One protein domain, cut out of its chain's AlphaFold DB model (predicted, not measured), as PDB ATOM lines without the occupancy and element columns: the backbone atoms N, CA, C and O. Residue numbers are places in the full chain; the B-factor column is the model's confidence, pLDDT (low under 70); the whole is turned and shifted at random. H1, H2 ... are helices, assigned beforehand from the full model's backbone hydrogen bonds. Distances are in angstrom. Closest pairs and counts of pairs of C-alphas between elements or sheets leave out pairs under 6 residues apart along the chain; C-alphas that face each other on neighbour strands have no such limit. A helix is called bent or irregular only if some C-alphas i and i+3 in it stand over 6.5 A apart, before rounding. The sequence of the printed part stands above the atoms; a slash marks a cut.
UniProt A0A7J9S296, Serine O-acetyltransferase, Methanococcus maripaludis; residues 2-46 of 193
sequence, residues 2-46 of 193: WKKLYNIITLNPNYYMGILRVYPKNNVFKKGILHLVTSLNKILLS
ATOM      1  N   TRP A   2      55.431  21.513   2.031       65.19
ATOM      2  CA  TRP A   2      54.864  20.793   0.876       65.19
ATOM      3  C   TRP A   2      54.355  19.362   1.152       65.19
ATOM      4  O   TRP A   2      53.246  19.034   0.758       65.19
ATOM      5  N   LYS A   3      55.086  18.529   1.916       66.81
ATOM      6  CA  LYS A   3      54.631  17.164   2.286       66.81
ATOM      7  C   LYS A   3      53.319  17.140   3.083       66.81
ATOM      8  O   LYS A   3      52.500  16.254   2.880       66.81
ATOM      9  N   LYS A   4      53.118  18.106   3.991       65.94
ATOM     10  CA  LYS A   4      51.858  18.221   4.747       65.94
ATOM     11  C   LYS A   4      50.707  18.572   3.811       65.94
ATOM     12  O   LYS A   4      49.663  17.942   3.890       65.94
ATOM     13  N   LEU A   5      50.922  19.544   2.926       66.31
ATOM     14  CA  LEU A   5      49.920  19.976   1.956       66.31
ATOM     15  C   LEU A   5      49.563  18.847   0.977       66.31
ATOM     16  O   LEU A   5      48.388  18.565   0.794       66.31
ATOM     17  N   TYR A   6      50.566  18.137   0.449       69.25
ATOM     18  CA  TYR A   6      50.381  16.951  -0.389       69.25
ATOM     19  C   TYR A   6      49.522  15.900   0.314       69.25
ATOM     20  O   TYR A   6      48.496  15.516  -0.220       69.25
ATOM     21  N   ASN A   7      49.861  15.505   1.545       67.38
ATOM     22  CA  ASN A   7      49.098  14.477   2.254       67.38
ATOM     23  C   ASN A   7      47.648  14.881   2.571       67.38
ATOM     24  O   ASN A   7      46.789  14.004   2.657       67.38
ATOM     25  N   ILE A   8      47.389  16.179   2.770       67.38
ATOM     26  CA  ILE A   8      46.035  16.725   2.942       67.38
ATOM     27  C   ILE A   8      45.270  16.648   1.617       67.38
ATOM     28  O   ILE A   8      44.134  16.196   1.602       67.38
ATOM     29  N   ILE A   9      45.897  17.049   0.508       63.69
ATOM     30  CA  ILE A   9      45.272  17.052  -0.823       63.69
ATOM     31  C   ILE A   9      45.035  15.624  -1.332       63.69
ATOM     32  O   ILE A   9      43.966  15.327  -1.848       63.69
ATOM     33  N   THR A  10      46.005  14.720  -1.166       63.03
ATOM     34  CA  THR A  10      45.905  13.316  -1.600       63.03
ATOM     35  C   THR A  10      45.141  12.437  -0.622       63.03
ATOM     36  O   THR A  10      45.131  11.217  -0.762       63.03
ATOM     37  N   LEU A  11      44.580  13.049   0.416       67.62
ATOM     38  CA  LEU A  11      43.781  12.411   1.437       67.62
ATOM     39  C   LEU A  11      44.411  11.135   2.039       67.62
ATOM     40  O   LEU A  11      43.739  10.132   2.269       67.62
ATOM     41  N   ASN A  12      45.727  11.150   2.270       73.19
ATOM     42  CA  ASN A  12      46.486   9.942   2.597       73.19
ATOM     43  C   ASN A  12      46.057   9.362   3.968       73.19
ATOM     44  O   ASN A  12      46.249  10.033   4.991       73.19
ATOM     45  N   PRO A  13      45.565   8.108   4.046       70.12
ATOM     46  CA  PRO A  13      45.147   7.484   5.304       70.12
ATOM     47  C   PRO A  13      46.204   7.469   6.381       70.12
ATOM     48  O   PRO A  13      45.905   7.684   7.550       70.12
ATOM     49  N   ASN A  14      47.448   7.198   5.985       75.62
ATOM     50  CA  ASN A  14      48.552   7.056   6.919       75.62
ATOM     51  C   ASN A  14      48.825   8.396   7.607       75.62
ATOM     52  O   ASN A  14      49.149   8.441   8.791       75.62
ATOM     53  N   TYR A  15      48.643   9.497   6.874       72.88
ATOM     54  CA  TYR A  15      48.773  10.843   7.414       72.88
ATOM     55  C   TYR A  15      47.593  11.213   8.318       72.88
ATOM     56  O   TYR A  15      47.800  11.729   9.419       72.88
ATOM     57  N   TYR A  16      46.361  10.910   7.897       68.31
ATOM     58  CA  TYR A  16      45.179  11.202   8.703       68.31
ATOM     59  C   TYR A  16      45.110  10.375   9.981       68.31
ATOM     60  O   TYR A  16      44.866  10.948  11.034       68.31
ATOM     61  N   MET A  17      45.407   9.076   9.951       68.94
ATOM     62  CA  MET A  17      45.461   8.254  11.167       68.94
ATOM     63  C   MET A  17      46.453   8.816  12.197       68.94
ATOM     64  O   MET A  17      46.167   8.812  13.393       68.94
ATOM     65  N   GLY A  18      47.583   9.371  11.743       65.19
ATOM     66  CA  GLY A  18      48.550  10.044  12.613       65.19
ATOM     67  C   GLY A  18      48.007  11.326  13.255       65.19
ATOM     68  O   GLY A  18      48.158  11.519  14.457       65.19
ATOM     69  N   ILE A  19      47.338  12.189  12.483       62.34
ATOM     70  CA  ILE A  19      46.751  13.441  13.001       62.34
ATOM     71  C   ILE A  19      45.566  13.164  13.925       62.34
ATOM     72  O   ILE A  19      45.415  13.814  14.957       62.34
ATOM     73  N   LEU A  20      44.719  12.207  13.556       58.31
ATOM     74  CA  LEU A  20      43.439  11.956  14.210       58.31
ATOM     75  C   LEU A  20      43.575  11.231  15.541       58.31
ATOM     76  O   LEU A  20      42.790  11.496  16.448       58.31
ATOM     77  N   ARG A  21      44.635  10.433  15.715       60.00
ATOM     78  CA  ARG A  21      45.023   9.906  17.033       60.00
ATOM     79  C   ARG A  21      45.342  11.008  18.048       60.00
ATOM     80  O   ARG A  21      45.112  10.812  19.235       60.00
ATOM     81  N   VAL A  22      45.854  12.152  17.591       58.38
ATOM     82  CA  VAL A  22      46.295  13.273  18.447       58.38
ATOM     83  C   VAL A  22      45.260  14.410  18.464       58.38
ATOM     84  O   VAL A  22      45.430  15.420  19.145       58.38
ATOM     85  N   TYR A  23      44.163  14.274  17.715       58.53
ATOM     86  CA  TYR A  23      43.207  15.356  17.539       58.53
ATOM     87  C   TYR A  23      42.338  15.544  18.796       58.53
ATOM     88  O   TYR A  23      41.710  14.587  19.257       58.53
ATOM     89  N   PRO A  24      42.270  16.761  19.370       56.66
ATOM     90  CA  PRO A  24      41.571  16.990  20.629       56.66
ATOM     91  C   PRO A  24      40.061  16.794  20.456       56.66
ATOM     92  O   PRO A  24      39.381  17.599  19.815       56.66
ATOM     93  N   LYS A  25      39.532  15.731  21.073       62.44
ATOM     94  CA  LYS A  25      38.118  15.323  20.991       62.44
ATOM     95  C   LYS A  25      37.139  16.289  21.682       62.44
ATOM     96  O   LYS A  25      35.936  16.180  21.463       62.44
ATOM     97  N   ASN A  26      37.644  17.247  22.461       67.38
ATOM     98  CA  ASN A  26      36.837  18.129  23.315       67.38
ATOM     99  C   ASN A  26      36.304  19.385  22.599       67.38
ATOM    100  O   ASN A  26      35.528  20.133  23.184       67.38
ATOM    101  N   ASN A  27      36.706  19.650  21.349       75.00
ATOM    102  CA  ASN A  27      36.246  20.822  20.598       75.00
ATOM    103  C   ASN A  27      35.208  20.416  19.535       75.00
ATOM    104  O   ASN A  27      35.531  19.746  18.552       75.00
ATOM    105  N   VAL A  28      33.958  20.844  19.736       75.75
ATOM    106  CA  VAL A  28      32.793  20.461  18.917       75.75
ATOM    107  C   VAL A  28      32.941  20.888  17.454       75.75
ATOM    108  O   VAL A  28      32.665  20.099  16.552       75.75
ATOM    109  N   PHE A  29      33.448  22.097  17.200       75.25
ATOM    110  CA  PHE A  29      33.646  22.615  15.841       75.25
ATOM    111  C   PHE A  29      34.666  21.776  15.059       75.25
ATOM    112  O   PHE A  29      34.428  21.331  13.937       75.25
ATOM    113  N   LYS A  30      35.788  21.475  15.716       69.75
ATOM    114  CA  LYS A  30      36.847  20.604  15.202       69.75
ATOM    115  C   LYS A  30      36.341  19.179  14.916       69.75
ATOM    116  O   LYS A  30      36.705  18.589  13.900       69.75
ATOM    117  N   LYS A  31      35.457  18.642  15.764       71.19
ATOM    118  CA  LYS A  31      34.796  17.342  15.554       71.19
ATOM    119  C   LYS A  31      33.873  17.349  14.326       71.19
ATOM    120  O   LYS A  31      33.879  16.379  13.572       71.19
ATOM    121  N   GLY A  32      33.142  18.442  14.095       75.19
ATOM    122  CA  GLY A  32      32.296  18.621  12.910       75.19
ATOM    123  C   GLY A  32      33.093  18.594  11.603       75.19
ATOM    124  O   GLY A  32      32.760  17.836  10.694       75.19
ATOM    125  N   ILE A  33      34.205  19.336  11.539       76.62
ATOM    126  CA  ILE A  33      35.121  19.320  10.382       76.62
ATOM    127  C   ILE A  33      35.667  17.913  10.136       76.62
ATOM    128  O   ILE A  33      35.713  17.455   8.995       76.62
ATOM    129  N   LEU A  34      36.058  17.209  11.201       71.81
ATOM    130  CA  LEU A  34      36.530  15.837  11.090       71.81
ATOM    131  C   LEU A  34      35.467  14.925  10.467       71.81
ATOM    132  O   LEU A  34      35.765  14.214   9.513       71.81
ATOM    133  N   HIS A  35      34.232  14.970  10.969       75.19
ATOM    134  CA  HIS A  35      33.144  14.160  10.421       75.19
ATOM    135  C   HIS A  35      32.909  14.470   8.939       75.19
ATOM    136  O   HIS A  35      32.838  13.545   8.134       75.19
ATOM    137  N   LEU A  36      32.904  15.749   8.556       77.88
ATOM    138  CA  LEU A  36      32.763  16.161   7.162       77.88
ATOM    139  C   LEU A  36      33.866  15.579   6.265       77.88
ATOM    140  O   LEU A  36      33.558  14.955   5.253       77.88
ATOM    141  N   VAL A  37      35.137  15.728   6.653       74.56
ATOM    142  CA  VAL A  37      36.276  15.178   5.894       74.56
ATOM    143  C   VAL A  37      36.140  13.664   5.747       74.56
ATOM    144  O   VAL A  37      36.359  13.117   4.671       74.56
ATOM    145  N   THR A  38      35.721  12.971   6.802       72.56
ATOM    146  CA  THR A  38      35.575  11.511   6.765       72.56
ATOM    147  C   THR A  38      34.433  11.061   5.872       72.56
ATOM    148  O   THR A  38      34.620  10.136   5.086       72.56
ATOM    149  N   SER A  39      33.294  11.753   5.920       79.00
ATOM    150  CA  SER A  39      32.150  11.498   5.048       79.00
ATOM    151  C   SER A  39      32.489  11.750   3.580       79.00
ATOM    152  O   SER A  39      32.143  10.939   2.728       79.00
ATOM    153  N   LEU A  40      33.227  12.821   3.275       78.44
ATOM    154  CA  LEU A  40      33.698  13.094   1.915       78.44
ATOM    155  C   LEU A  40      34.645  12.003   1.423       78.44
ATOM    156  O   LEU A  40      34.519  11.535   0.294       78.44
ATOM    157  N   ASN A  41      35.558  11.541   2.275       73.25
ATOM    158  CA  ASN A  41      36.490  10.506   1.860       73.25
ATOM    159  C   ASN A  41      35.793   9.146   1.658       73.25
ATOM    160  O   ASN A  41      36.222   8.394   0.785       73.25
ATOM    161  N   LYS A  42      34.717   8.836   2.402       79.44
ATOM    162  CA  LYS A  42      33.871   7.658   2.128       79.44
ATOM    163  C   LYS A  42      33.309   7.697   0.704       79.44
ATOM    164  O   LYS A  42      33.271   6.672   0.038       79.44
ATOM    165  N   ILE A  43      32.926   8.879   0.221       81.38
ATOM    166  CA  ILE A  43      32.398   9.065  -1.137       81.38
ATOM    167  C   ILE A  43      33.523   8.988  -2.181       81.38
ATOM    168  O   ILE A  43      33.386   8.287  -3.176       81.38
ATOM    169  N   LEU A  44      34.642   9.685  -1.954       80.31
ATOM    170  CA  LEU A  44      35.707   9.839  -2.953       80.31
ATOM    171  C   LEU A  44      36.634   8.625  -3.080       80.31
ATOM    172  O   LEU A  44      37.099   8.319  -4.172       80.31
ATOM    173  N   LEU A  45      36.947   7.967  -1.961       79.94
ATOM    174  CA  LEU A  45      37.932   6.881  -1.900       79.94
ATOM    175  C   LEU A  45      37.305   5.529  -1.556       79.94
ATOM    176  O   LEU A  45      38.023   4.531  -1.504       79.94
ATOM    177  N   SER A  46      35.999   5.494  -1.272       84.25
ATOM    178  CA  SER A  46      35.254   4.280  -0.900       84.25
ATOM    179  C   SER A  46      35.851   3.503   0.276       84.25
ATOM    180  O   SER A  46      35.595   2.315   0.438       84.25
TER     181      SER A  46
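This is residues 2 to 46 of the 193 residues of the protein "Serine O-acetyltransferase" of Methanococcus maripaludis (UniProt A0A7J9S296). Going along the printed part from Trp 2, you see three helices in an open hook: the short H1 meets the short H2 near a corner at about a right angle, the chain then turns through residues 22 to 27, and the long H3 folds back past H2 without touching it. H1 and H2 are near each other, while H3 keeps clear of both, and the turn with the beginning of H3, residues 24 to 30, sticks out. The printed part has 45 residues with three named helices, in the order H1, H2, H3, and no named strand, and its class is all helix. It is only just compact, close to loose, with a radius of gyration of the C-alphas of 10.9 A and spans of 27 by 23 by 15 A along its three main axes.

Begin with H1, residues 2 to 9, and go on to H2, residues 13 to 21: the two are close but not clearly touching, with 2 pairs of C-alphas within 8 A. Look at Asn 7 and Tyr 15 for their closest C-alphas, 6.3 A apart. The lines of H1 and H2 stand at 88 degrees, about perpendicular, and their centres are 12.4 A apart. Next comes H3, residues 28 to 45. H1 and H3 are apart, and H2 and H3 are apart too, though they follow each other in the chain. In the backbones of H1, H2 and H3, every O i to N i+4 pair is within hydrogen-bond range.

Find C-alpha 2 at (54.864, 20.793, 0.876); from there H1 runs to C-alpha 9, 10.4 A from first to last C-alpha. H2 begins at C-alpha 13, at (45.147, 7.484, 5.304), and runs 12.0 A to C-alpha 21. H3, the longest helix with 18 residues, runs 25.4 A from C-alpha 28 to C-alpha 45, which you find at (37.932, 6.881, -1.900). No helix is bent or irregular.

The two C-alphas farthest apart are those of Trp 2 and Asn 26, at 28.9 A, and the first and last printed C-alphas, of Trp 2 and Ser 46, are 25.7 A apart. The printed part has no cut. The link from H1 to H2 is tight, with 3 residues, and the link from H2 to H3 is short, with 6 residues; no link is long. Residues 24 to 30, of which 28 to 30 belong to H3, stand free. Read the B-factor column for the model's confidence: the mean pLDDT of the printed part is 70.4, and 22 residues are under 70, namely residues 2 to 11, residues 16 to 26 and residue 30.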